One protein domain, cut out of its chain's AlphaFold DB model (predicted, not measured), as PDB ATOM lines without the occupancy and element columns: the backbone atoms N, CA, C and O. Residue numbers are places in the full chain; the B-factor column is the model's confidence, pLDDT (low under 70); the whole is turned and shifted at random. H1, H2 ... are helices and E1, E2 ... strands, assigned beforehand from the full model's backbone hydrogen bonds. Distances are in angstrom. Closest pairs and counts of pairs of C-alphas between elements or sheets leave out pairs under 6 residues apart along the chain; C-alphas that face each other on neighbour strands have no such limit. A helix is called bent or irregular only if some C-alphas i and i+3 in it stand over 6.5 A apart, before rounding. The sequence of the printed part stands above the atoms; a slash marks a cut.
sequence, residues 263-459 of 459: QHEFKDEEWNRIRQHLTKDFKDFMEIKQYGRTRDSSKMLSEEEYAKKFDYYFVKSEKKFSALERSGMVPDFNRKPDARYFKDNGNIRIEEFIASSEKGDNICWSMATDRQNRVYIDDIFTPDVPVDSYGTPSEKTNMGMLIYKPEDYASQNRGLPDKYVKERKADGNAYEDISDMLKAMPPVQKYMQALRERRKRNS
ATOM      1  N   GLN A 263      13.831 -15.695  24.612       84.31
ATOM      2  CA  GLN A 263      14.649 -14.600  24.085       84.31
ATOM      3  C   GLN A 263      16.091 -15.075  23.917       84.31
ATOM      4  O   GLN A 263      16.598 -15.789  24.777       84.31
ATOM      5  N   HIS A 264      16.741 -14.646  22.840       88.25
ATOM      6  CA  HIS A 264      18.146 -14.950  22.604       88.25
ATOM      7  C   HIS A 264      19.044 -14.214  23.609       88.25
ATOM      8  O   HIS A 264      18.849 -13.021  23.896       88.25
ATOM      9  N   GLU A 265      20.032 -14.937  24.130       91.94
ATOM     10  CA  GLU A 265      21.076 -14.417  25.007       91.94
ATOM     11  C   GLU A 265      22.415 -14.461  24.271       91.94
ATOM     12  O   GLU A 265      22.975 -15.528  24.026       91.94
ATOM     13  N   PHE A 266      22.929 -13.281  23.928       92.69
ATOM     14  CA  PHE A 266      24.235 -13.141  23.296       92.69
ATOM     15  C   PHE A 266      25.352 -13.530  24.277       92.69
ATOM     16  O   PHE A 266      25.227 -13.339  25.487       92.69
ATOM     17  N   LYS A 267      26.477 -14.035  23.779       94.12
ATOM     18  CA  LYS A 267      27.691 -14.237  24.586       94.12
ATOM     19  C   LYS A 267      28.330 -12.899  24.967       94.12
ATOM     20  O   LYS A 267      28.971 -12.792  26.010       94.12
ATOM     21  N   ASP A 268      28.168 -11.884  24.126       95.00
ATOM     22  CA  ASP A 268      28.576 -10.510  24.377       95.00
ATOM     23  C   ASP A 268      27.600  -9.809  25.345       95.00
ATOM     24  O   ASP A 268      26.429  -9.545  25.045       95.00
ATOM     25  N   GLU A 269      28.099  -9.491  26.543       95.00
ATOM     26  CA  GLU A 269      27.331  -8.818  27.593       95.00
ATOM     27  C   GLU A 269      26.858  -7.415  27.184       95.00
ATOM     28  O   GLU A 269      25.771  -6.984  27.587       95.00
ATOM     29  N   GLU A 270      27.635  -6.692  26.372       94.56
ATOM     30  CA  GLU A 270      27.234  -5.377  25.879       94.56
ATOM     31  C   GLU A 270      26.077  -5.502  24.885       94.56
ATOM     32  O   GLU A 270      25.115  -4.729  24.980       94.56
ATOM     33  N   TRP A 271      26.107  -6.502  23.999       94.69
ATOM     34  CA  TRP A 271      24.997  -6.781  23.081       94.69
ATOM     35  C   TRP A 271      23.714  -7.129  23.839       94.69
ATOM     36  O   TRP A 271      22.651  -6.568  23.550       94.69
ATOM     37  N   ASN A 272      23.806  -7.974  24.871       92.38
ATOM     38  CA  ASN A 272      22.669  -8.270  25.747       92.38
ATOM     39  C   ASN A 272      22.124  -7.020  26.439       92.38
ATOM     40  O   ASN A 272      20.910  -6.795  26.440       92.38
ATOM     41  N   ARG A 273      23.003  -6.179  26.995       92.50
ATOM     42  CA  ARG A 273      22.606  -4.928  27.654       92.50
ATOM     43  C   ARG A 273      21.878  -3.994  26.685       92.50
ATOM     44  O   ARG A 273      20.845  -3.426  27.040       92.50
ATOM     45  N   ILE A 274      22.393  -3.832  25.466       92.19
ATOM     46  CA  ILE A 274      21.772  -2.993  24.431       92.19
ATOM     47  C   ILE A 274      20.401  -3.550  24.039       92.19
ATOM     48  O   ILE A 274      19.425  -2.795  24.051       92.19
ATOM     49  N   ARG A 275      20.295  -4.859  23.769       89.12
ATOM     50  CA  ARG A 275      19.018  -5.523  23.461       89.12
ATOM     51  C   ARG A 275      17.988  -5.271  24.559       89.12
ATOM     52  O   ARG A 275      16.895  -4.797  24.267       89.12
ATOM     53  N   GLN A 276      18.340  -5.520  25.822       87.00
ATOM     54  CA  GLN A 276      17.439  -5.318  26.961       87.00
ATOM     55  C   GLN A 276      16.948  -3.867  27.068       87.00
ATOM     56  O   GLN A 276      15.765  -3.637  27.332       87.00
ATOM     57  N   HIS A 277      17.823  -2.883  26.830       87.44
ATOM     58  CA  HIS A 277      17.425  -1.475  26.791       87.44
ATOM     59  C   HIS A 277      16.445  -1.181  25.653       87.44
ATOM     60  O   HIS A 277      15.408  -0.570  25.905       87.44
ATOM     61  N   LEU A 278      16.715  -1.663  24.436       87.31
ATOM     62  CA  LEU A 278      15.810  -1.494  23.293       87.31
ATOM     63  C   LEU A 278      14.443  -2.140  23.545       87.31
ATOM     64  O   LEU A 278      13.419  -1.519  23.269       87.31
ATOM     65  N   THR A 279      14.412  -3.349  24.113       80.19
ATOM     66  CA  THR A 279      13.166  -4.039  24.478       80.19
ATOM     67  C   THR A 279      12.393  -3.272  25.555       80.19
ATOM     68  O   THR A 279      11.172  -3.152  25.475       80.19
ATOM     69  N   LYS A 280      13.074  -2.717  26.566       81.62
ATOM     70  CA  LYS A 280      12.421  -1.892  27.593       81.62
ATOM     71  C   LYS A 280      11.800  -0.638  26.977       81.62
ATOM     72  O   LYS A 280      10.620  -0.377  27.188       81.62
ATOM     73  N   ASP A 281      12.582   0.086  26.184       83.62
ATOM     74  CA  ASP A 281      12.147   1.326  25.541       83.62
ATOM     75  C   ASP A 281      11.024   1.097  24.526       83.62
ATOM     76  O   ASP A 281      10.240   2.005  24.263       83.62
ATOM     77  N   PHE A 282      10.930  -0.104  23.951       84.12
ATOM     78  CA  PHE A 282       9.863  -0.460  23.024       84.12
ATOM     79  C   PHE A 282       8.478  -0.421  23.671       84.12
ATOM     80  O   PHE A 282       7.528   0.044  23.045       84.12
ATOM     81  N   LYS A 283       8.356  -0.854  24.932       80.69
ATOM     82  CA  LYS A 283       7.082  -0.790  25.662       80.69
ATOM     83  C   LYS A 283       6.633   0.660  25.832       80.69
ATOM     84  O   LYS A 283       5.502   0.996  25.485       80.69
ATOM     85  N   ASP A 284       7.553   1.516  26.270       83.88
ATOM     86  CA  ASP A 284       7.310   2.952  26.437       83.88
ATOM     87  C   ASP A 284       6.987   3.614  25.087       83.88
ATOM     88  O   ASP A 284       6.066   4.428  24.985       83.88
ATOM     89  N   PHE A 285       7.703   3.226  24.027       86.50
ATOM     90  CA  PHE A 285       7.450   3.681  22.665       86.50
ATOM     91  C   PHE A 285       6.037   3.323  22.210       86.50
ATOM     92  O   PHE A 285       5.314   4.210  21.773       86.50
ATOM     93  N   MET A 286       5.623   2.059  22.334       83.56
ATOM     94  CA  MET A 286       4.291   1.595  21.929       83.56
ATOM     95  C   MET A 286       3.183   2.334  22.671       83.56
ATOM     96  O   MET A 286       2.205   2.779  22.066       83.56
ATOM     97  N   GLU A 287       3.361   2.526  23.973       80.81
ATOM     98  CA  GLU A 287       2.396   3.223  24.807       80.81
ATOM     99  C   GLU A 287       2.266   4.705  24.420       80.81
ATOM    100  O   GLU A 287       1.157   5.228  24.287       80.81
ATOM    101  N   ILE A 288       3.385   5.382  24.156       84.38
ATOM    102  CA  ILE A 288       3.389   6.770  23.675       84.38
ATOM    103  C   ILE A 288       2.856   6.856  22.244       84.38
ATOM    104  O   ILE A 288       2.107   7.771  21.917       84.38
ATOM    105  N   LYS A 289       3.178   5.905  21.380       85.81
ATOM    106  CA  LYS A 289       2.708   5.872  19.996       85.81
ATOM    107  C   LYS A 289       1.186   5.707  19.918       85.81
ATOM    108  O   LYS A 289       0.540   6.356  19.097       85.81
ATOM    109  N   GLN A 290       0.600   4.918  20.817       82.56
ATOM    110  CA  GLN A 290      -0.843   4.681  20.871       82.56
ATOM    111  C   GLN A 290      -1.606   5.751  21.676       82.56
ATOM    112  O   GLN A 290      -2.730   6.105  21.309       82.56
ATOM    113  N   TYR A 291      -1.012   6.289  22.750       80.06
ATOM    114  CA  TYR A 291      -1.709   7.134  23.737       80.06
ATOM    115  C   TYR A 291      -0.991   8.445  24.108       80.06
ATOM    116  O   TYR A 291      -1.525   9.247  24.867       80.06
ATOM    117  N   GLY A 292       0.219   8.703  23.618       70.38
ATOM    118  CA  GLY A 292       1.133   9.734  24.139       70.38
ATOM    119  C   GLY A 292       0.614  11.171  24.092       70.38
ATOM    120  O   GLY A 292       0.886  11.953  25.001       70.38
ATOM    121  N   ARG A 293      -0.215  11.517  23.102       66.38
ATOM    122  CA  ARG A 293      -0.885  12.830  23.042       66.38
ATOM    123  C   ARG A 293      -2.090  12.951  23.974       66.38
ATOM    124  O   ARG A 293      -2.538  14.055  24.260       66.38
ATOM    125  N   THR A 294      -2.635  11.834  24.454       64.81
ATOM    126  CA  THR A 294      -3.779  11.805  25.376       64.81
ATOM    127  C   THR A 294      -3.374  11.497  26.821       64.81
ATOM    128  O   THR A 294      -4.235  11.526  27.709       64.81
ATOM    129  N   ARG A 295      -2.076  11.302  27.087       59.22
ATOM    130  CA  ARG A 295      -1.499  11.084  28.417       59.22
ATOM    131  C   ARG A 295      -0.887  12.353  29.010       59.22
ATOM    132  O   ARG A 295      -0.139  13.039  28.333       59.22
ATOM    133  N   ASP A 296      -1.230  12.601  30.276       59.72
ATOM    134  CA  ASP A 296      -0.684  13.581  31.236       59.72
ATOM    135  C   ASP A 296       0.058  14.818  30.654       59.72
ATOM    136  O   ASP A 296      -0.437  15.451  29.721       59.72
ATOM    137  N   SER A 297       1.213  15.214  31.211       55.41
ATOM    138  CA  SER A 297       1.909  16.484  30.928       55.41
ATOM    139  C   SER A 297       2.329  16.703  29.466       55.41
ATOM    140  O   SER A 297       2.564  17.845  29.072       55.41
ATOM    141  N   SER A 298       2.376  15.659  28.628       60.28
ATOM    142  CA  SER A 298       2.614  15.811  27.183       60.28
ATOM    143  C   SER A 298       1.434  16.420  26.427       60.28
ATOM    144  O   SER A 298       1.661  16.970  25.354       60.28
ATOM    145  N   LYS A 299       0.214  16.420  26.987       63.31
ATOM    146  CA  LYS A 299      -0.928  17.183  26.438       63.31
ATOM    147  C   LYS A 299      -0.678  18.687  26.370       63.31
ATOM    148  O   LYS A 299      -1.299  19.364  25.560       63.31
ATOM    149  N   MET A 300       0.151  19.204  27.277       72.31
ATOM    150  CA  MET A 300       0.410  20.638  27.404       72.31
ATOM    151  C   MET A 300       1.591  21.112  26.558       72.31
ATOM    152  O   MET A 300       1.815  22.315  26.465       72.31
ATOM    153  N   LEU A 301       2.342  20.190  25.951       82.00
ATOM    154  CA  LEU A 301       3.433  20.539  25.050       82.00
ATOM    155  C   LEU A 301       2.869  21.008  23.710       82.00
ATOM    156  O   LEU A 301       1.919  20.421  23.186       82.00
ATOM    157  N   SER A 302       3.496  22.024  23.124       87.94
ATOM    158  CA  SER A 302       3.291  22.313  21.706       87.94
ATOM    159  C   SER A 302       3.751  21.129  20.850       87.94
ATOM    160  O   SER A 302       4.576  20.312  21.274       87.94
ATOM    161  N   GLU A 303       3.259  21.044  19.614       88.38
ATOM    162  CA  GLU A 303       3.648  19.950  18.723       88.38
ATOM    163  C   GLU A 303       5.161  19.914  18.460       88.38
ATOM    164  O   GLU A 303       5.766  18.846  18.398       88.38
ATOM    165  N   GLU A 304       5.807  21.075  18.369       91.56
ATOM    166  CA  GLU A 304       7.256  21.146  18.179       91.56
ATOM    167  C   GLU A 304       8.033  20.609  19.387       91.56
ATOM    168  O   GLU A 304       9.015  19.879  19.220       91.56
ATOM    169  N   GLU A 305       7.613  20.953  20.605       90.62
ATOM    170  CA  GLU A 305       8.238  20.465  21.839       90.62
ATOM    171  C   GLU A 305       8.029  18.962  22.004       90.62
ATOM    172  O   GLU A 305       8.971  18.231  22.330       90.62
ATOM    173  N   TYR A 306       6.816  18.489  21.717       90.00
ATOM    174  CA  TYR A 306       6.495  17.071  21.728       90.00
ATOM    175  C   TYR A 306       7.338  16.301  20.708       90.00
ATOM    176  O   TYR A 306       7.990  15.319  21.065       90.00
ATOM    177  N   ALA A 307       7.415  16.782  19.465       91.62
ATOM    178  CA  ALA A 307       8.210  16.167  18.408       91.62
ATOM    179  C   ALA A 307       9.709  16.133  18.744       91.62
ATOM    180  O   ALA A 307      10.372  15.134  18.470       91.62
ATOM    181  N   LYS A 308      10.260  17.189  19.360       92.25
ATOM    182  CA  LYS A 308      11.659  17.208  19.833       92.25
ATOM    183  C   LYS A 308      11.895  16.168  20.926       92.25
ATOM    184  O   LYS A 308      12.883  15.437  20.873       92.25
ATOM    185  N   LYS A 309      10.979  16.077  21.893       89.81
ATOM    186  CA  LYS A 309      11.042  15.088  22.974       89.81
ATOM    187  C   LYS A 309      10.959  13.665  22.413       89.81
ATOM    188  O   LYS A 309      11.779  12.823  22.766       89.81
ATOM    189  N   PHE A 310      10.018  13.415  21.507       90.62
ATOM    190  CA  PHE A 310       9.832  12.119  20.855       90.62
ATOM    191  C   PHE A 310      11.075  11.692  20.060       90.62
ATOM    192  O   PHE A 310      11.543  10.562  20.213       90.62
ATOM    193  N   ASP A 311      11.666  12.603  19.279       93.00
ATOM    194  CA  ASP A 311      12.920  12.351  18.560       93.00
ATOM    195  C   ASP A 311      14.044  11.962  19.519       93.00
ATOM    196  O   ASP A 311      14.708  10.951  19.308       93.00
ATOM    197  N   TYR A 312      14.243  12.745  20.579       90.81
ATOM    198  CA  TYR A 312      15.326  12.529  21.536       90.81
ATOM    199  C   TYR A 312      15.251  11.152  22.216       90.81
ATOM    200  O   TYR A 312      16.267  10.469  22.370       90.81
ATOM    201  N   TYR A 313      14.048  10.719  22.601       88.19
ATOM    202  CA  TYR A 313      13.873   9.448  23.302       88.19
ATOM    203  C   TYR A 313      13.849   8.234  22.369       88.19
ATOM    204  O   TYR A 313      14.375   7.184  22.749       88.19
ATOM    205  N   PHE A 314      13.279   8.353  21.168       90.19
ATOM    206  CA  PHE A 314      12.967   7.185  20.338       90.19
ATOM    207  C   PHE A 314      13.645   7.213  18.971       90.19
ATOM    208  O   PHE A 314      14.456   6.342  18.672       90.19
ATOM    209  N   VAL A 315      13.358   8.221  18.144       91.94
ATOM    210  CA  VAL A 315      13.709   8.173  16.711       91.94
ATOM    211  C   VAL A 315      15.170   8.535  16.442       91.94
ATOM    212  O   VAL A 315      15.799   7.960  15.562       91.94
ATOM    213  N   LYS A 316      15.727   9.471  17.213       91.56
ATOM    214  CA  LYS A 316      17.080  10.030  17.055       91.56
ATOM    215  C   LYS A 316      17.891   9.932  18.345       91.56
ATOM    216  O   LYS A 316      18.727  10.786  18.626       91.56
ATOM    217  N   SER A 317      17.628   8.910  19.156       89.38
ATOM    218  CA  SER A 317      18.306   8.724  20.435       89.38
ATOM    219  C   SER A 317      19.798   8.427  20.247       89.38
ATOM    220  O   SER A 317      20.208   7.275  20.102       89.38
ATOM    221  N   GLU A 318      20.625   9.476  20.264       86.69
ATOM    222  CA  GLU A 318      22.069   9.402  20.013       86.69
ATOM    223  C   GLU A 318      22.750   8.366  20.909       86.69
ATOM    224  O   GLU A 318      23.550   7.568  20.431       86.69
ATOM    225  N   LYS A 319      22.372   8.317  22.193       87.50
ATOM    226  CA  LYS A 319      22.905   7.345  23.153       87.50
ATOM    227  C   LYS A 319      22.662   5.900  22.708       87.50
ATOM    228  O   LYS A 319      23.571   5.084  22.819       87.50
ATOM    229  N   LYS A 320      21.460   5.580  22.217       88.88
ATOM    230  CA  LYS A 320      21.081   4.211  21.822       88.88
ATOM    231  C   LYS A 320      21.760   3.811  20.521       88.88
ATOM    232  O   LYS A 320      22.391   2.763  20.451       88.88
ATOM    233  N   PHE A 321      21.671   4.674  19.514       91.38
ATOM    234  CA  PHE A 321      22.221   4.374  18.196       91.38
ATOM    235  C   PHE A 321      23.750   4.389  18.194       91.38
ATOM    236  O   PHE A 321      24.354   3.501  17.606       91.38
ATOM    237  N   SER A 322      24.385   5.297  18.940       90.75
ATOM    238  CA  SER A 322      25.841   5.262  19.112       90.75
ATOM    239  C   SER A 322      26.309   4.013  19.853       90.75
ATOM    240  O   SER A 322      27.384   3.511  19.549       90.75
ATOM    241  N   ALA A 323      25.544   3.516  20.833       92.94
ATOM    242  CA  ALA A 323      25.892   2.278  21.530       92.94
ATOM    243  C   ALA A 323      25.841   1.075  20.579       92.94
ATOM    244  O   ALA A 323      26.808   0.329  20.514       92.94
ATOM    245  N   LEU A 324      24.767   0.956  19.788       93.75
ATOM    246  CA  LEU A 324      24.615  -0.060  18.740       93.75
ATOM    247  C   LEU A 324      25.766  -0.050  17.718       93.75
ATOM    248  O   LEU A 324      26.218  -1.101  17.274       93.75
ATOM    249  N   GLU A 325      26.230   1.133  17.313       93.44
ATOM    250  CA  GLU A 325      27.345   1.247  16.370       93.44
ATOM    251  C   GLU A 325      28.695   0.916  17.007       93.44
ATOM    252  O   GLU A 325      29.484   0.183  16.415       93.44
ATOM    253  N   ARG A 326      28.971   1.438  18.209       93.94
ATOM    254  CA  ARG A 326      30.251   1.214  18.901       93.94
ATOM    255  C   ARG A 326      30.441  -0.235  19.330       93.94
ATOM    256  O   ARG A 326      31.577  -0.689  19.338       93.94
ATOM    257  N   SER A 327      29.358  -0.938  19.655       94.88
ATOM    258  CA  SER A 327      29.399  -2.366  19.987       94.88
ATOM    259  C   SER A 327      29.543  -3.267  18.758       94.88
ATOM    260  O   SER A 327      29.636  -4.484  18.899       94.88
ATOM    261  N   GLY A 328      29.511  -2.703  17.544       95.06
ATOM    262  CA  GLY A 328      29.559  -3.473  16.305       95.06
ATOM    263  C   GLY A 328      28.261  -4.214  15.972       95.06
ATOM    264  O   GLY A 328      28.271  -5.033  15.063       95.06
ATOM    265  N   MET A 329      27.138  -3.937  16.651       95.38
ATOM    266  CA  MET A 329      25.847  -4.575  16.339       95.38
ATOM    267  C   MET A 329      25.245  -4.095  15.017       95.38
ATOM    268  O   MET A 329      24.470  -4.825  14.408       95.38
ATOM    269  N   VAL A 330      25.553  -2.867  14.581       96.12
ATOM    270  CA  VAL A 330      25.114  -2.338  13.277       96.12
ATOM    271  C   VAL A 330      26.162  -2.692  12.221       96.12
ATOM    272  O   VAL A 330      27.294  -2.213  12.322       96.12
ATOM    273  N   PRO A 331      25.810  -3.469  11.184       96.12
ATOM    274  CA  PRO A 331      26.764  -3.882  10.169       96.12
ATOM    275  C   PRO A 331      27.214  -2.702   9.302       96.12
ATOM    276  O   PRO A 331      26.524  -1.687   9.156       96.12
ATOM    277  N   ASP A 332      28.371  -2.856   8.660       95.44
ATOM    278  CA  ASP A 332      28.773  -1.937   7.599       95.44
ATOM    279  C   ASP A 332      27.905  -2.151   6.354       95.44
ATOM    280  O   ASP A 332      28.114  -3.078   5.575       95.44
ATOM    281  N   PHE A 333      26.946  -1.259   6.131       97.31
ATOM    282  CA  PHE A 333      26.079  -1.307   4.958       97.31
ATOM    283  C   PHE A 333      26.789  -0.975   3.632       97.31
ATOM    284  O   PHE A 333      26.212  -1.205   2.566       97.31
ATOM    285  N   ASN A 334      28.019  -0.442   3.645       95.50
ATOM    286  CA  ASN A 334      28.769  -0.144   2.417       95.50
ATOM    287  C   ASN A 334      29.366  -1.379   1.747       95.50
ATOM    288  O   ASN A 334      29.701  -1.326   0.555       95.50
ATOM    289  N   ARG A 335      29.494  -2.483   2.483       93.88
ATOM    290  CA  ARG A 335      29.954  -3.752   1.926       93.88
ATOM    291  C   ARG A 335      28.873  -4.404   1.057       93.88
ATOM    292  O   ARG A 335      27.725  -3.944   0.967       93.88
ATOM    293  N   LYS A 336      29.246  -5.489   0.376       92.31
ATOM    294  CA  LYS A 336      28.287  -6.346  -0.331       92.31
ATOM    295  C   LYS A 336      27.403  -7.061   0.712       92.31
ATOM    296  O   LYS A 336      27.970  -7.614   1.650       92.31
ATOM    297  N   PRO A 337      26.066  -7.054   0.568       92.25
ATOM    298  CA  PRO A 337      25.190  -7.801   1.468       92.25
ATOM    299  C   PRO A 337      25.459  -9.302   1.370       92.25
ATOM    300  O   PRO A 337      25.863  -9.788   0.307       92.25
ATOM    301  N   ASP A 338      25.212 -10.008   2.468       90.56
ATOM    302  CA  ASP A 338      25.425 -11.454   2.577       90.56
ATOM    303  C   ASP A 338      24.358 -12.229   1.808       90.56
ATOM    304  O   ASP A 338      24.668 -13.217   1.145       90.56
ATOM    305  N   ALA A 339      23.123 -11.722   1.807       86.19
ATOM    306  CA  ALA A 339      22.034 -12.251   0.999       86.19
ATOM    307  C   ALA A 339      21.199 -11.133   0.361       86.19
ATOM    308  O   ALA A 339      21.140  -9.994   0.837       86.19
ATOM    309  N   ARG A 340      20.555 -11.468  -0.760       86.12
ATOM    310  CA  ARG A 340      19.569 -10.619  -1.435       86.12
ATOM    311  C   ARG A 340      18.446 -11.476  -1.983       86.12
ATOM    312  O   ARG A 340      18.713 -12.473  -2.647       86.12
ATOM    313  N   TYR A 341      17.217 -11.040  -1.774       81.12
ATOM    314  CA  TYR A 341      16.035 -11.698  -2.320       81.12
ATOM    315  C   TYR A 341      14.863 -10.716  -2.378       81.12
ATOM    316  O   TYR A 341      14.982  -9.551  -1.989       81.12
ATOM    317  N   PHE A 342      13.733 -11.181  -2.900       79.56
ATOM    318  CA  PHE A 342      12.506 -10.400  -2.970       79.56
ATOM    319  C   PHE A 342      11.393 -11.062  -2.155       79.56
ATOM    320  O   PHE A 342      11.286 -12.285  -2.125       79.56
ATOM    321  N   LYS A 343      10.557 -10.241  -1.520       75.44
ATOM    322  CA  LYS A 343       9.302 -10.618  -0.857       75.44
ATOM    323  C   LYS A 343       8.117  -9.975  -1.588       75.44
ATOM    324  O   LYS A 343       8.314  -9.103  -2.442       75.44
ATOM    325  N   ASP A 344       6.902 -10.411  -1.250       70.88
ATOM    326  CA  ASP A 344       5.642  -9.871  -1.784       70.88
ATOM    327  C   ASP A 344       5.631  -9.834  -3.325       70.88
ATOM    328  O   ASP A 344       5.573  -8.777  -3.946       70.88
ATOM    329  N   ASN A 345       5.808 -10.996  -3.965       69.56
ATOM    330  CA  ASN A 345       5.783 -11.135  -5.431       69.56
ATOM    331  C   ASN A 345       6.719 -10.166  -6.188       69.56
ATOM    332  O   ASN A 345       6.410  -9.705  -7.291       69.56
ATOM    333  N   GLY A 346       7.871  -9.830  -5.598       71.38
ATOM    334  CA  GLY A 346       8.831  -8.897  -6.193       71.38
ATOM    335  C   GLY A 346       8.619  -7.429  -5.813       71.38
ATOM    336  O   GLY A 346       9.316  -6.562  -6.343       71.38
ATOM    337  N   ASN A 347       7.672  -7.112  -4.929       79.94
ATOM    338  CA  ASN A 347       7.372  -5.733  -4.525       79.94
ATOM    339  C   ASN A 347       8.366  -5.187  -3.498       79.94
ATOM    340  O   ASN A 347       8.547  -3.970  -3.401       79.94
ATOM    341  N   ILE A 348       8.986  -6.070  -2.720       84.12
ATOM    342  CA  ILE A 348       9.898  -5.696  -1.646       84.12
ATOM    343  C   ILE A 348      11.232  -6.374  -1.908       84.12
ATOM    344  O   ILE A 348      11.312  -7.595  -1.993       84.12
ATOM    345  N   ARG A 349      12.297  -5.586  -2.020       89.62
ATOM    346  CA  ARG A 349      13.669  -6.087  -2.096       89.62
ATOM    347  C   ARG A 349      14.273  -6.117  -0.700       89.62
ATOM    348  O   ARG A 349      14.259  -5.088  -0.027       89.62
ATOM    349  N   ILE A 350      14.859  -7.246  -0.320       89.75
ATOM    350  CA  ILE A 350      15.587  -7.424   0.937       89.75
ATOM    351  C   ILE A 350      17.091  -7.521   0.656       89.75
ATOM    352  O   ILE A 350      17.516  -8.229  -0.260       89.75
ATOM    353  N   GLU A 351      17.891  -6.802   1.440       93.81
ATOM    354  CA  GLU A 351      19.339  -6.987   1.553       93.81
ATOM    355  C   GLU A 351      19.688  -7.328   3.003       93.81
ATOM    356  O   GLU A 351      19.321  -6.585   3.914       93.81
ATOM    357  N   GLU A 352      20.406  -8.428   3.210       94.62
ATOM    358  CA  GLU A 352      20.784  -8.902   4.542       94.62
ATOM    359  C   GLU A 352      22.255  -8.636   4.836       94.62
ATOM    360  O   GLU A 352      23.119  -8.801   3.967       94.62
ATOM    361  N   PHE A 353      22.526  -8.210   6.068       96.12
ATOM    362  CA  PHE A 353      23.864  -7.888   6.543       96.12
ATOM    363  C   PHE A 353      24.085  -8.468   7.936       96.12
ATOM    364  O   PHE A 353      23.437  -8.064   8.898       96.12
ATOM    365  N   ILE A 354      25.042  -9.375   8.039       95.44
ATOM    366  CA  ILE A 354      25.511  -9.957   9.287       95.44
ATOM    367  C   ILE A 354      26.537  -9.024   9.939       95.44
ATOM    368  O   ILE A 354      27.484  -8.551   9.300       95.44
ATOM    369  N   ALA A 355      26.343  -8.746  11.219       95.62
ATOM    370  CA  ALA A 355      27.366  -8.207  12.097       95.62
ATOM    371  C   ALA A 355      27.778  -9.297  13.089       95.62
ATOM    372  O   ALA A 355      26.930 -10.067  13.540       95.62
ATOM    373  N   SER A 356      29.066  -9.357  13.415       95.12
ATOM    374  CA  SER A 356      29.632 -10.387  14.288       95.12
ATOM    375  C   SER A 356      30.342  -9.741  15.471       95.12
ATOM    376  O   SER A 356      31.108  -8.794  15.279       95.12
ATOM    377  N   SER A 357      30.106 -10.247  16.680       93.25
ATOM    378  CA  SER A 357      30.832  -9.836  17.883       93.25
ATOM    379  C   SER A 357      32.182 -10.554  17.971       93.25
ATOM    380  O   SER A 357      32.371 -11.645  17.428       93.25
ATOM    381  N   GLU A 358      33.126  -9.995  18.733       90.62
ATOM    382  CA  GLU A 358      34.392 -10.682  19.044       90.62
ATOM    383  C   GLU A 358      34.179 -11.972  19.859       90.62
ATOM    384  O   GLU A 358      35.051 -12.840  19.902       90.62
ATOM    385  N   LYS A 359      33.016 -12.110  20.510       91.81
ATOM    386  CA  LYS A 359      32.607 -13.307  21.263       91.81
ATOM    387  C   LYS A 359      31.954 -14.377  20.382       91.81
ATOM    388  O   LYS A 359      31.608 -15.448  20.885       91.81
ATOM    389  N   GLY A 360      31.844 -14.121  19.077       89.75
ATOM    390  CA  GLY A 360      31.290 -15.051  18.098       89.75
ATOM    391  C   GLY A 360      29.765 -15.087  18.085       89.75
ATOM    392  O   GLY A 360      29.203 -16.115  17.711       89.75
ATOM    393  N   ASP A 361      29.104 -14.014  18.523       93.12
ATOM    394  CA  ASP A 361      27.678 -13.808  18.265       93.12
ATOM    395  C   ASP A 361      27.487 -13.219  16.876       93.12
ATOM    396  O   ASP A 361      28.291 -12.395  16.442       93.12
ATOM    397  N   ASN A 362      26.398 -13.583  16.205       93.50
ATOM    398  CA  ASN A 362      26.029 -13.016  14.917       93.50
ATOM    399  C   ASN A 362      24.635 -12.406  14.986       93.50
ATOM    400  O   ASN A 362      23.720 -12.968  15.579       93.50
ATOM    401  N   ILE A 363      24.454 -11.268  14.328       93.50
ATOM    402  CA  ILE A 363      23.153 -10.624  14.175       93.50
ATOM    403  C   ILE A 363      22.963 -10.210  12.721       93.50
ATOM    404  O   ILE A 363      23.805  -9.539  12.131       93.50
ATOM    405  N   CYS A 364      21.856 -10.630  12.127       92.75
ATOM    406  CA  CYS A 364      21.486 -10.312  10.761       92.75
ATOM    407  C   CYS A 364      20.497  -9.147  10.743       92.75
ATOM    408  O   CYS A 364      19.473  -9.191  11.421       92.75
ATOM    409  N   TRP A 365      20.794  -8.120   9.948       95.38
ATOM    410  CA  TRP A 365      19.896  -7.008   9.652       95.38
ATOM    411  C   TRP A 365      19.315  -7.174   8.252       95.38
ATOM    412  O   TRP A 365      20.039  -7.034   7.262       95.38
ATOM    413  N   SER A 366      18.007  -7.410   8.165       92.88
ATOM    414  CA  SER A 366      17.276  -7.489   6.899       92.88
ATOM    415  C   SER A 366      16.710  -6.119   6.547       92.88
ATOM    416  O   SER A 366      15.690  -5.674   7.081       92.88
ATOM    417  N   MET A 367      17.383  -5.430   5.631       96.62
ATOM    418  CA  MET A 367      17.001  -4.100   5.166       96.62
ATOM    419  C   MET A 367      16.070  -4.207   3.958       96.62
ATOM    420  O   MET A 367      16.431  -4.801   2.940       96.62
ATOM    421  N   ALA A 368      14.898  -3.582   4.029       93.88
ATOM    422  CA  ALA A 368      13.910  -3.591   2.959       93.88
ATOM    423  C   ALA A 368      13.922  -2.314   2.115       93.88
ATOM    424  O   ALA A 368      14.206  -1.207   2.580       93.88
ATOM    425  N   THR A 369      13.580  -2.464   0.838       94.56
ATOM    426  CA  THR A 369      13.214  -1.371  -0.067       94.56
ATOM    427  C   THR A 369      11.975  -1.785  -0.849       94.56
ATOM    428  O   THR A 369      12.020  -2.782  -1.568       94.56
ATOM    429  N   ASP A 370      10.882  -1.040  -0.718       90.56
ATOM    430  CA  ASP A 370       9.646  -1.326  -1.455       90.56
ATOM    431  C   ASP A 370       9.566  -0.602  -2.814       90.56
ATOM    432  O   ASP A 370      10.432   0.202  -3.172       90.56
ATOM    433  N   ARG A 371       8.495  -0.859  -3.580       88.12
ATOM    434  CA  ARG A 371       8.230  -0.218  -4.885       88.12
ATOM    435  C   ARG A 371       8.094   1.305  -4.836       88.12
ATOM    436  O   ARG A 371       8.286   1.956  -5.860       88.12
ATOM    437  N   GLN A 372       7.773   1.875  -3.678       89.88
ATOM    438  CA  GLN A 372       7.714   3.323  -3.472       89.88
ATOM    439  C   GLN A 372       9.081   3.901  -3.063       89.88
ATOM    440  O   GLN A 372       9.181   5.084  -2.737       89.88
ATOM    441  N   ASN A 373      10.146   3.088  -3.097       90.75
ATOM    442  CA  ASN A 373      11.489   3.412  -2.619       90.75
ATOM    443  C   ASN A 373      11.532   3.788  -1.128       90.75
ATOM    444  O   ASN A 373      12.451   4.491  -0.689       90.75
ATOM    445  N   ARG A 374      10.556   3.336  -0.332       93.88
ATOM    446  CA  ARG A 374      10.606   3.468   1.127       93.88
ATOM    447  C   ARG A 374      11.575   2.424   1.662       93.88
ATOM    448  O   ARG A 374      11.589   1.282   1.207       93.88
ATOM    449  N   VAL A 375      12.402   2.845   2.612       95.69
ATOM    450  CA  VAL A 375      13.460   2.029   3.207       95.69
ATOM    451  C   VAL A 375      13.167   1.861   4.689       95.69
ATOM    452  O   VAL A 375      12.864   2.840   5.369       95.69
ATOM    453  N   TYR A 376      13.242   0.625   5.167       94.56
ATOM    454  CA  TYR A 376      12.959   0.256   6.551       94.56
ATOM    455  C   TYR A 376      13.712  -1.025   6.920       94.56
ATOM    456  O   TYR A 376      14.276  -1.696   6.054       94.56
ATOM    457  N   ILE A 377      13.750  -1.343   8.210       94.06
ATOM    458  CA  ILE A 377      14.299  -2.602   8.712       94.06
ATOM    459  C   ILE A 377      13.136  -3.597   8.766       94.06
ATOM    460  O   ILE A 377      12.190  -3.400   9.527       94.06
ATOM    461  N   ASP A 378      13.181  -4.626   7.923       89.00
ATOM    462  CA  ASP A 378      12.157  -5.678   7.884       89.00
ATOM    463  C   ASP A 378      12.324  -6.650   9.050       89.00
ATOM    464  O   ASP A 378      11.334  -7.086   9.647       89.00
ATOM    465  N   ASP A 379      13.575  -6.965   9.398       88.06
ATOM    466  CA  ASP A 379      13.889  -7.828  10.529       88.06
ATOM    467  C   ASP A 379      15.299  -7.619  11.086       88.06
ATOM    468  O   ASP A 379      16.188  -7.127  10.389       88.06
ATOM    469  N   ILE A 380      15.494  -8.035  12.340       90.56
ATOM    470  CA  ILE A 380      16.817  -8.182  12.956       90.56
ATOM    471  C   ILE A 380      16.852  -9.475  13.772       90.56
ATOM    472  O   ILE A 380      16.259  -9.527  14.846       90.56
ATOM    473  N   PHE A 381      17.540 -10.510  13.298       87.62
ATOM    474  CA  PHE A 381      17.514 -11.850  13.901       87.62
ATOM    475  C   PHE A 381      18.911 -12.436  14.110       87.62
ATOM    476  O   PHE A 381      19.881 -11.977  13.515       87.62
ATOM    477  N   THR A 382      19.012 -13.465  14.949       89.62
ATOM    478  CA  THR A 382      20.247 -14.239  15.127       89.62
ATOM    479  C   THR A 382      20.205 -15.430  14.163       89.62
ATOM    480  O   THR A 382      19.325 -16.276  14.317       89.62
ATOM    481  N   PRO A 383      21.085 -15.496  13.145       83.94
ATOM    482  CA  PRO A 383      20.987 -16.497  12.078       83.94
ATOM    483  C   PRO A 383      21.386 -17.913  12.512       83.94
ATOM    484  O   PRO A 383      21.030 -18.870  11.833       83.94
ATOM    485  N   ASP A 384      22.104 -18.051  13.630       84.06
ATOM    486  CA  ASP A 384      22.669 -19.330  14.085       84.06
ATOM    487  C   ASP A 384      21.768 -20.076  15.084       84.06
ATOM    488  O   ASP A 384      22.140 -21.123  15.614       84.06
ATOM    489  N   VAL A 385      20.598 -19.516  15.389       86.19
ATOM    490  CA  VAL A 385      19.641 -20.108  16.324       86.19
ATOM    491  C   VAL A 385      18.878 -21.238  15.624       86.19
ATOM    492  O   VAL A 385      18.375 -21.022  14.519       86.19
ATOM    493  N   PRO A 386      18.741 -22.425  16.249       88.56
ATOM    494  CA  PRO A 386      18.050 -23.540  15.622       88.56
ATOM    495  C   PRO A 386      16.553 -23.264  15.472       88.56
ATOM    496  O   PRO A 386      15.978 -22.442  16.191       88.56
ATOM    497  N   VAL A 387      15.911 -23.980  14.559       86.56
ATOM    498  CA  VAL A 387      14.460 -23.957  14.356       86.56
ATOM    499  C   VAL A 387      13.740 -24.686  15.487       86.56
ATOM    500  O   VAL A 387      14.150 -25.768  15.895       86.56
ATOM    501  N   ASP A 388      12.640 -24.108  15.966       84.81
ATOM    502  CA  ASP A 388      11.692 -24.788  16.842       84.81
ATOM    503  C   ASP A 388      10.654 -25.588  16.054       84.81
ATOM    504  O   ASP A 388      10.474 -25.439  14.844       84.81
ATOM    505  N   SER A 389       9.877 -26.403  16.758       79.25
ATOM    506  CA  SER A 389       8.796 -27.171  16.148       79.25
ATOM    507  C   SER A 389       7.692 -26.303  15.530       79.25
ATOM    508  O   SER A 389       6.834 -26.838  14.846       79.25
ATOM    509  N   TYR A 390       7.663 -24.982  15.710       78.50
ATOM    510  CA  TYR A 390       6.738 -24.088  15.004       78.50
ATOM    511  C   TYR A 390       7.299 -23.573  13.674       78.50
ATOM    512  O   TYR A 390       6.635 -22.772  13.012       78.50
ATOM    513  N   GLY A 391       8.480 -24.040  13.260       82.38
ATOM    514  CA  GLY A 391       9.150 -23.587  12.046       82.38
ATOM    515  C   GLY A 391       9.695 -22.163  12.167       82.38
ATOM    516  O   GLY A 391       9.907 -21.484  11.160       82.38
ATOM    517  N   THR A 392       9.867 -21.680  13.396       85.62
ATOM    518  CA  THR A 392      10.376 -20.348  13.710       85.62
ATOM    519  C   THR A 392      11.724 -20.468  14.432       85.62
ATOM    520  O   THR A 392      12.069 -21.558  14.882       85.62
ATOM    521  N   PRO A 393      12.522 -19.394  14.568       86.50
ATOM    522  CA  PRO A 393      13.739 -19.463  15.379       86.50
ATOM    523  C   PRO A 393      13.399 -19.814  16.836       86.50
ATOM    524  O   PRO A 393      12.536 -19.153  17.416       86.50
ATOM    525  N   SER A 394      14.068 -20.808  17.421       84.94
ATOM    526  CA  SER A 394      13.843 -21.269  18.808       84.94
ATOM    527  C   SER A 394      14.124 -20.198  19.861       84.94
ATOM    528  O   SER A 394      13.527 -20.188  20.936       84.94
ATOM    529  N   GLU A 395      14.987 -19.243  19.525       87.06
ATOM    530  CA  GLU A 395      15.273 -18.051  20.310       87.06
ATOM    531  C   GLU A 395      15.013 -16.786  19.485       87.06
ATOM    532  O   GLU A 395      15.474 -16.628  18.353       87.06
ATOM    533  N   LYS A 396      14.257 -15.852  20.058       82.56
ATOM    534  CA  LYS A 396      13.848 -14.608  19.405       82.56
ATOM    535  C   LYS A 396      14.822 -13.489  19.724       82.56
ATOM    536  O   LYS A 396      15.204 -13.285  20.876       82.56
ATOM    537  N   THR A 397      15.166 -12.707  18.712       84.69
ATOM    538  CA  THR A 397      16.002 -11.515  18.867       84.69
ATOM    539  C   THR A 397      15.117 -10.286  18.775       84.69
ATOM    540  O   THR A 397      14.925  -9.690  17.718       84.69
ATOM    541  N   ASN A 398      14.521  -9.909  19.900       79.00
ATOM    542  CA  ASN A 398      13.608  -8.783  19.906       79.00
ATOM    543  C   ASN A 398      14.343  -7.439  19.965       79.00
ATOM    544  O   ASN A 398      14.857  -7.041  21.012       79.00
ATOM    545  N   MET A 399      14.334  -6.726  18.841       82.50
ATOM    546  CA  MET A 399      14.947  -5.401  18.696       82.50
ATOM    547  C   MET A 399      13.923  -4.254  18.704       82.50
ATOM    548  O   MET A 399      14.268  -3.104  18.419       82.50
ATOM    549  N   GLY A 400      12.672  -4.555  19.076       77.69
ATOM    550  CA  GLY A 400      11.636  -3.583  19.410       77.69
ATOM    551  C   GLY A 400      11.440  -2.505  18.346       77.69
ATOM    552  O   GLY A 400      11.096  -2.795  17.203       77.69
ATOM    553  N   MET A 401      11.685  -1.245  18.728       78.88
ATOM    554  CA  MET A 401      11.327  -0.066  17.929       78.88
ATOM    555  C   MET A 401      12.045   0.064  16.579       78.88
ATOM    556  O   MET A 401      11.716   0.955  15.800       78.88
ATOM    557  N   LEU A 402      13.045  -0.778  16.316       87.12
ATOM    558  CA  LEU A 402      13.788  -0.772  15.060       87.12
ATOM    559  C   LEU A 402      13.008  -1.435  13.919       87.12
ATOM    560  O   LEU A 402      13.205  -1.065  12.766       87.12
ATOM    561  N   ILE A 403      12.131  -2.392  14.229       86.94
ATOM    562  CA  ILE A 403      11.467  -3.237  13.235       86.94
ATOM    563  C   ILE A 403      10.031  -2.744  13.039       86.94
ATOM    564  O   ILE A 403       9.147  -3.025  13.846       86.94
ATOM    565  N   TYR A 404       9.797  -2.009  11.951       83.75
ATOM    566  CA  TYR A 404       8.481  -1.475  11.600       83.75
ATOM    567  C   TYR A 404       8.253  -1.463  10.096       83.75
ATOM    568  O   TYR A 404       9.151  -1.172   9.305       83.75
ATOM    569  N   LYS A 405       6.995  -1.690   9.718       84.75
ATOM    570  CA  LYS A 405       6.524  -1.442   8.359       84.75
ATOM    571  C   LYS A 405       6.338   0.058   8.121       84.75
ATOM    572  O   LYS A 405       6.022   0.791   9.059       84.75
ATOM    573  N   PRO A 406       6.474   0.521   6.868       90.25
ATOM    574  CA  PRO A 406       6.234   1.918   6.517       90.25
ATOM    575  C   PRO A 406       4.764   2.334   6.652       90.25
ATOM    576  O   PRO A 406       4.487   3.527   6.641       90.25
ATOM    577  N   GLU A 407       3.840   1.381   6.778       88.88
ATOM    578  CA  GLU A 407       2.410   1.611   6.972       88.88
ATOM    579  C   GLU A 407       1.936   0.916   8.246       88.88
ATOM    580  O   GLU A 407       2.303  -0.233   8.506       88.88
ATOM    581  N   ASP A 408       1.109   1.607   9.028       86.44
ATOM    582  CA  ASP A 408       0.556   1.080  10.276       86.44
ATOM    583  C   ASP A 408      -0.856   1.617  10.539       86.44
ATOM    584  O   ASP A 408      -1.246   2.648   9.997       86.44
ATOM    585  N   TYR A 409      -1.634   0.931  11.370       84.81
ATOM    586  CA  TYR A 409      -3.005   1.308  11.688       84.81
ATOM    587  C   TYR A 409      -3.079   2.673  12.382       84.81
ATOM    588  O   TYR A 409      -2.382   2.922  13.369       84.81
ATOM    589  N   ALA A 410      -4.017   3.519  11.953       85.94
ATOM    590  CA  ALA A 410      -4.254   4.839  12.537       85.94
ATOM    591  C   ALA A 410      -4.521   4.780  14.051       85.94
ATOM    592  O   ALA A 410      -4.049   5.616  14.827       85.94
ATOM    593  N   SER A 411      -5.218   3.735  14.513       82.88
ATOM    594  CA  SER A 411      -5.444   3.482  15.943       82.88
ATOM    595  C   SER A 411      -4.158   3.275  16.755       82.88
ATOM    596  O   SER A 411      -4.165   3.541  17.958       82.88
ATOM    597  N   GLN A 412      -3.063   2.859  16.114       83.88
ATOM    598  CA  GLN A 412      -1.755   2.611  16.728       83.88
ATOM    599  C   GLN A 412      -0.788   3.795  16.602       83.88
ATOM    600  O   GLN A 412       0.279   3.754  17.205       83.88
ATOM    601  N   ASN A 413      -1.141   4.831  15.838       88.00
ATOM    602  CA  ASN A 413      -0.264   5.957  15.505       88.00
ATOM    603  C   ASN A 413      -0.688   7.280  16.157       88.00
ATOM    604  O   ASN A 413      -0.050   8.308  15.930       88.00
ATOM    605  N   ARG A 414      -1.764   7.297  16.951       85.44
ATOM    606  CA  ARG A 414      -2.406   8.518  17.485       85.44
ATOM    607  C   ARG A 414      -1.458   9.469  18.216       85.44
ATOM    608  O   ARG A 414      -1.653  10.681  18.187       85.44
ATOM    609  N   GLY A 415      -0.464   8.920  18.900       87.69
ATOM    610  CA  GLY A 415       0.545   9.661  19.639       87.69
ATOM    611  C   GLY A 415       1.830   9.926  18.859       87.69
ATOM    612  O   GLY A 415       2.724  10.558  19.410       87.69
ATOM    613  N   LEU A 416       1.966   9.503  17.601       91.06
ATOM    614  CA  LEU A 416       3.095   9.947  16.780       91.06
ATOM    615  C   LEU A 416       3.040  11.472  16.571       91.06
ATOM    616  O   LEU A 416       1.943  12.010  16.438       91.06
ATOM    617  N   PRO A 417       4.184  12.172  16.514       92.19
ATOM    618  CA  PRO A 417       4.247  13.538  15.997       92.19
ATOM    619  C   PRO A 417       3.696  13.641  14.567       92.19
ATOM    620  O   PRO A 417       3.901  12.738  13.754       92.19
ATOM    621  N   ASP A 418       3.048  14.752  14.221       91.38
ATOM    622  CA  ASP A 418       2.388  14.928  12.918       91.38
ATOM    623  C   ASP A 418       3.380  14.956  11.760       91.38
ATOM    624  O   ASP A 418       3.086  14.437  10.689       91.38
ATOM    625  N   LYS A 419       4.607  15.440  11.991       94.00
ATOM    626  CA  LYS A 419       5.684  15.394  10.986       94.00
ATOM    627  C   LYS A 419       6.038  13.975  10.514       94.00
ATOM    628  O   LYS A 419       6.766  13.830   9.538       94.00
ATOM    629  N   TYR A 420       5.611  12.946  11.248       94.56
ATOM    630  CA  TYR A 420       5.899  11.546  10.953       94.56
ATOM    631  C   TYR A 420       4.726  10.784  10.356       94.56
ATOM    632  O   TYR A 420       4.915   9.636   9.964       94.56
ATOM    633  N   VAL A 421       3.546  11.398  10.265       92.94
ATOM    634  CA  VAL A 421       2.352  10.765   9.708       92.94
ATOM    635  C   VAL A 421       1.879  11.588   8.525       92.94
ATOM    636  O   VAL A 421       1.391  12.702   8.700       92.94
ATOM    637  N   LYS A 422       2.024  11.048   7.309       90.00
ATOM    638  CA  LYS A 422       1.734  11.816   6.085       90.00
ATOM    639  C   LYS A 422       0.285  12.282   5.996       90.00
ATOM    640  O   LYS A 422       0.023  13.392   5.545       90.00
ATOM    641  N   GLU A 423      -0.647  11.423   6.394       89.69
ATOM    642  CA  GLU A 423      -2.072  11.731   6.406       89.69
ATOM    643  C   GLU A 423      -2.738  11.004   7.570       89.69
ATOM    644  O   GLU A 423      -2.641   9.781   7.679       89.69
ATOM    645  N   ARG A 424      -3.429  11.762   8.426       87.25
ATOM    646  CA  ARG A 424      -4.201  11.204   9.536       87.25
ATOM    647  C   ARG A 424      -5.518  10.637   9.037       87.25
ATOM    648  O   ARG A 424      -6.277  11.339   8.369       87.25
ATOM    649  N   LYS A 425      -5.825   9.399   9.407       86.00
ATOM    650  CA  LYS A 425      -7.095   8.751   9.068       86.00
ATOM    651  C   LYS A 425      -8.026   8.755  10.278       86.00
ATOM    652  O   LYS A 425      -7.624   8.467  11.401       86.00
ATOM    653  N   ALA A 426      -9.294   9.092  10.041       82.25
ATOM    654  CA  ALA A 426     -10.324   9.071  11.082       82.25
ATOM    655  C   ALA A 426     -10.729   7.636  11.462       82.25
ATOM    656  O   ALA A 426     -11.019   7.357  12.625       82.25
ATOM    657  N   ASP A 427     -10.729   6.726  10.484       83.44
ATOM    658  CA  ASP A 427     -10.939   5.303  10.722       83.44
ATOM    659  C   ASP A 427      -9.683   4.688  11.352       83.44
ATOM    660  O   ASP A 427      -8.625   4.619  10.728       83.44
ATOM    661  N   GLY A 428      -9.818   4.205  12.588       76.62
ATOM    662  CA  GLY A 428      -8.738   3.558  13.330       76.62
ATOM    663  C   GLY A 428      -8.200   2.276  12.684       76.62
ATOM    664  O   GLY A 428      -7.100   1.850  13.051       76.62
ATOM    665  N   ASN A 429      -8.945   1.678  11.749       79.69
ATOM    666  CA  ASN A 429      -8.557   0.484  10.998       79.69
ATOM    667  C   ASN A 429      -7.893   0.804   9.651       79.69
ATOM    668  O   ASN A 429      -7.396  -0.109   8.991       79.69
ATOM    669  N   ALA A 430      -7.866   2.072   9.237       85.06
ATOM    670  CA  ALA A 430      -7.133   2.482   8.051       85.06
ATOM    671  C   ALA A 430      -5.623   2.511   8.328       85.06
ATOM    672  O   ALA A 430      -5.188   2.795   9.447       85.06
ATOM    673  N   TYR A 431      -4.829   2.236   7.295       87.75
ATOM    674  CA  TYR A 431      -3.376   2.360   7.348       87.75
ATOM    675  C   TYR A 431      -2.936   3.808   7.092       87.75
ATOM    676  O   TYR A 431      -3.464   4.492   6.212       87.75
ATOM    677  N   GLU A 432      -1.943   4.257   7.851       91.38
ATOM    678  CA  GLU A 432      -1.246   5.533   7.706       91.38
ATOM    679  C   GLU A 432       0.224   5.281   7.348       91.38
ATOM    680  O   GLU A 432       0.862   4.391   7.912       91.38
ATOM    681  N   ASP A 433       0.775   6.087   6.437       93.50
ATOM    682  CA  ASP A 433       2.198   6.047   6.076       93.50
ATOM    683  C   ASP A 433       3.032   6.771   7.146       93.50
ATOM    684  O   ASP A 433       2.912   7.988   7.331       93.50
ATOM    685  N   ILE A 434       3.889   5.999   7.815       93.62
ATOM    686  CA  ILE A 434       4.826   6.427   8.861       93.62
ATOM    687  C   ILE A 434       6.291   6.362   8.404       93.62
ATOM    688  O   ILE A 434       7.218   6.410   9.216       93.62
ATOM    689  N   SER A 435       6.538   6.237   7.097       94.44
ATOM    690  CA  SER A 435       7.881   6.021   6.544       94.44
ATOM    691  C   SER A 435       8.869   7.140   6.866       94.44
ATOM    692  O   SER A 435      10.074   6.892   6.901       94.44
ATOM    693  N   ASP A 436       8.399   8.355   7.147       95.38
ATOM    694  CA  ASP A 436       9.268   9.470   7.529       95.38
ATOM    695  C   ASP A 436       9.834   9.318   8.950       95.38
ATOM    696  O   ASP A 436      10.953   9.767   9.211       95.38
ATOM    697  N   MET A 437       9.135   8.603   9.842       94.56
ATOM    698  CA  MET A 437       9.690   8.183  11.135       94.56
ATOM    699  C   MET A 437      10.851   7.211  10.933       94.56
ATOM    700  O   MET A 437      11.921   7.389  11.511       94.56
ATOM    701  N   LEU A 438      10.656   6.210  10.073       94.06
ATOM    702  CA  LEU A 438      11.648   5.161   9.823       94.06
ATOM    703  C   LEU A 438      12.902   5.733   9.156       94.06
ATOM    704  O   LEU A 438      14.014   5.475   9.604       94.06
ATOM    705  N   LYS A 439      12.734   6.605   8.152       94.62
ATOM    706  CA  LYS A 439      13.844   7.327   7.500       94.62
ATOM    707  C   LYS A 439      14.623   8.233   8.454       94.62
ATOM    708  O   LYS A 439      15.752   8.608   8.144       94.62
ATOM    709  N   ALA A 440      14.026   8.647   9.568       94.81
ATOM    710  CA  ALA A 440      14.695   9.476  10.561       94.81
ATOM    711  C   ALA A 440      15.550   8.661  11.550       94.81
ATOM    712  O   ALA A 440      16.349   9.268  12.264       94.81
ATOM    713  N   MET A 441      15.428   7.328  11.571       93.94
ATOM    714  CA  MET A 441      16.249   6.461  12.417       93.94
ATOM    715  C   MET A 441      17.685   6.354  11.870       93.94
ATOM    716  O   MET A 441      17.859   6.034  10.690       93.94
ATOM    717  N   PRO A 442      18.732   6.548  12.697       95.12
ATOM    718  CA  PRO A 442      20.123   6.523  12.240       95.12
ATOM    719  C   PRO A 442      20.554   5.257  11.474       95.12
ATOM    720  O   PRO A 442      21.180   5.414  10.423       95.12
ATOM    721  N   PRO A 443      20.184   4.019  11.873       95.19
ATOM    722  CA  PRO A 443      20.549   2.826  11.099       95.19
ATOM    723  C   PRO A 443      19.969   2.834   9.676       95.19
ATOM    724  O   PRO A 443      20.650   2.468   8.718       95.19
ATOM    725  N   VAL A 444      18.735   3.329   9.510       96.62
ATOM    726  CA  VAL A 444      18.083   3.468   8.199       96.62
ATOM    727  C   VAL A 444      18.775   4.545   7.363       96.62
ATOM    728  O   VAL A 444      19.056   4.319   6.185       96.62
ATOM    729  N   GLN A 445      19.119   5.689   7.963       96.38
ATOM    730  CA  GLN A 445      19.870   6.754   7.284       96.38
ATOM    731  C   GLN A 445      21.226   6.263   6.775       96.38
ATOM    732  O   GLN A 445      21.584   6.531   5.625       96.38
ATOM    733  N   LYS A 446      21.944   5.494   7.597       96.19
ATOM    734  CA  LYS A 446      23.236   4.902   7.245       96.19
ATOM    735  C   LYS A 446      23.114   3.943   6.063       96.19
ATOM    736  O   LYS A 446      23.878   4.051   5.106       96.19
ATOM    737  N   TYR A 447      22.114   3.062   6.071       97.69
ATOM    738  CA  TYR A 447      21.852   2.174   4.936       97.69
ATOM    739  C   TYR A 447      21.456   2.949   3.666       97.69
ATOM    740  O   TYR A 447      21.959   2.662   2.579       97.69
ATOM    741  N   MET A 448      20.621   3.988   3.779       97.44
ATOM    742  CA  MET A 448      20.270   4.856   2.645       97.44
ATOM    743  C   MET A 448      21.491   5.584   2.067       97.44
ATOM    744  O   MET A 448      21.602   5.722   0.845       97.44
ATOM    745  N   GLN A 449      22.412   6.044   2.915       96.81
ATOM    746  CA  GLN A 449      23.680   6.621   2.479       96.81
ATOM    747  C   GLN A 449      24.533   5.576   1.753       96.81
ATOM    748  O   GLN A 449      24.964   5.827   0.626       96.81
ATOM    749  N   ALA A 450      24.688   4.384   2.328       96.62
ATOM    750  CA  ALA A 450      25.438   3.295   1.712       96.62
ATOM    751  C   ALA A 450      24.849   2.859   0.359       96.62
ATOM    752  O   ALA A 450      25.576   2.569  -0.590       96.62
ATOM    753  N   LEU A 451      23.520   2.867   0.204       94.38
ATOM    754  CA  LEU A 451      22.869   2.647  -1.091       94.38
ATOM    755  C   LEU A 451      23.276   3.699  -2.131       94.38
ATOM    756  O   LEU A 451      23.543   3.345  -3.280       94.38
ATOM    757  N   ARG A 452      23.343   4.980  -1.750       94.12
ATOM    758  CA  ARG A 452      23.790   6.058  -2.650       94.12
ATOM    759  C   ARG A 452      25.259   5.893  -3.024       94.12
ATOM    760  O   ARG A 452      25.604   6.055  -4.189       94.12
ATOM    761  N   GLU A 453      26.110   5.556  -2.062       94.25
ATOM    762  CA  GLU A 453      27.543   5.355  -2.291       94.25
ATOM    763  C   GLU A 453      27.814   4.152  -3.196       94.25
ATOM    764  O   GLU A 453      28.564   4.274  -4.162       94.25
ATOM    765  N   ARG A 454      27.155   3.014  -2.960       91.12
ATOM    766  CA  ARG A 454      27.292   1.822  -3.812       91.12
ATOM    767  C   ARG A 454      26.775   2.057  -5.231       91.12
ATOM    768  O   ARG A 454      27.400   1.588  -6.175       91.12
ATOM    769  N   ARG A 455      25.693   2.830  -5.402       88.38
ATOM    770  CA  ARG A 455      25.213   3.245  -6.734       88.38
ATOM    771  C   ARG A 455      26.260   4.070  -7.482       88.38
ATOM    772  O   ARG A 455      26.515   3.766  -8.635       88.38
ATOM    773  N   LYS A 456      26.908   5.029  -6.810       88.44
ATOM    774  CA  LYS A 456      27.983   5.850  -7.401       88.44
ATOM    775  C   LYS A 456      29.227   5.055  -7.808       88.44
ATOM    776  O   LYS A 456      29.954   5.509  -8.673       88.44
ATOM    777  N   ARG A 457      29.516   3.924  -7.152       83.06
ATOM    778  CA  ARG A 457      30.658   3.059  -7.508       83.06
ATOM    779  C   ARG A 457      30.377   2.168  -8.721       83.06
ATOM    780  O   ARG A 457      31.320   1.696  -9.339       83.06
ATOM    781  N   ASN A 458      29.100   1.903  -9.002       72.44
ATOM    782  CA  ASN A 458      28.659   1.018 -10.082       72.44
ATOM    783  C   ASN A 458      28.211   1.779 -11.343       72.44
ATOM    784  O   ASN A 458      27.971   1.139 -12.364       72.44
ATOM    785  N   SER A 459      28.044   3.102 -11.246       56.06
ATOM    786  CA  SER A 459      27.881   4.043 -12.363       56.06
ATOM    787  C   SER A 459      29.236   4.545 -12.829       56.06
ATOM    788  O   SER A 459      29.425   4.669 -14.054       56.06
TER     789      SER A 459
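AT A GLANCE: This is residues 263 to 459 of the 459 residues of an uncharacterized protein of Candidatus Nanogingivalaceae bacterium (UniProt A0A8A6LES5). A long helix, H1, has H3 and H4 one after the other beside it, and this row of helices makes one side of the domain; the other side is a strongly twisted four-strand sheet, E1 to E4, with H7 packing on E4. A smaller part, the strand pair E5 and E6 with the short helices H5 and H6, lies beyond E4, and its H5 packs on residues 289 to 290 of H1. The printed part has 197 residues, with seven named helices and six named strands in the order H1 H2 H3 H4 E1 E2 E3 E4 E5 H5 E6 H6 H7, and its class is mixed, helices and strands. Both sheets are antiparallel, the larger in the order E1 - E2 - E3 - E4. The whole is compact, with a radius of gyration of the C-alphas of 17.5 A and spans of 48 by 41 by 36 A.

IN THESE COORDINATES: Find C-alpha 269 at (27.331, -8.818, 27.593); from there H1 runs 33.4 A to residue 291. Next come H2, residues 296 to 300, H3, 303 to 315, 15.6 A, and H4, 318 to 326, 11.6 A. H3 is irregular, but only just: C-alphas 312 and 315 are 6.7 A apart. Look for E1 at 339 to 343, E2 at 348 to 356, 25.8 A, E3 at 362 to 370, 25.9 A, and E4 at 375 to 381, 18.0 A. Then follow E5, 407 to 409, H5, 410 to 413, E6, 431 to 433, and H6, 435 to 439. H7, 442 to 458, runs 24.5 A to C-alpha 458 at (28.659, 1.018, -10.082).

HOW THE PARTS SIT: E1 to E4 form a meander, each strand the antiparallel neighbour of the one before; look for N 350 and O 341 at 2.8 A, N 351 and O 367 at 2.9 A, and N 366 and O 379 at 2.9 A, within hydrogen-bond range. H7 only grazes this sheet with residues 443 to 448; the closest C-alphas of E4 and H7, Tyr 376 and Val 444, are 6.3 A apart. H6 only grazes it too. E5 and E6 are antiparallel, with N 432 and O 408 at 2.8 A. H1 touches H5, closest C-alphas Gln 290 and Gln 412 at 4.7 A. With residues 274 to 278 alone H1 touches H4, closest C-alphas Ile 274 and Leu 324 at 7.0 A, opposite ways at a shallow tilt of 33 degrees, only just short of steep. H2 and H3 are close but not clearly touching, the C-alphas of Ser 298 and Tyr 306, their closest, being 6.8 A apart. In H3, H4, H6 and H7 every O i to N i+4 pair is within hydrogen-bond range; H1 has 17 of 19, H2 has 0 of 1 but 2 of 2 O i to N i+3 pairs, and H5 is too short for an O i to N i+4 pair.

THE WHOLE: The C-alphas of Asp 296 and Ser 459, the two farthest apart, are 53.0 A apart. The printed part has no cut and ends at the chain's last residue, 459. The links H4 to E1, E4 to E5 and H5 to E6 are long, with 12, 25 and 17 residues. Mean pLDDT of the printed part is 87.7; residues 293 to 299, 345 and 459 are under 70.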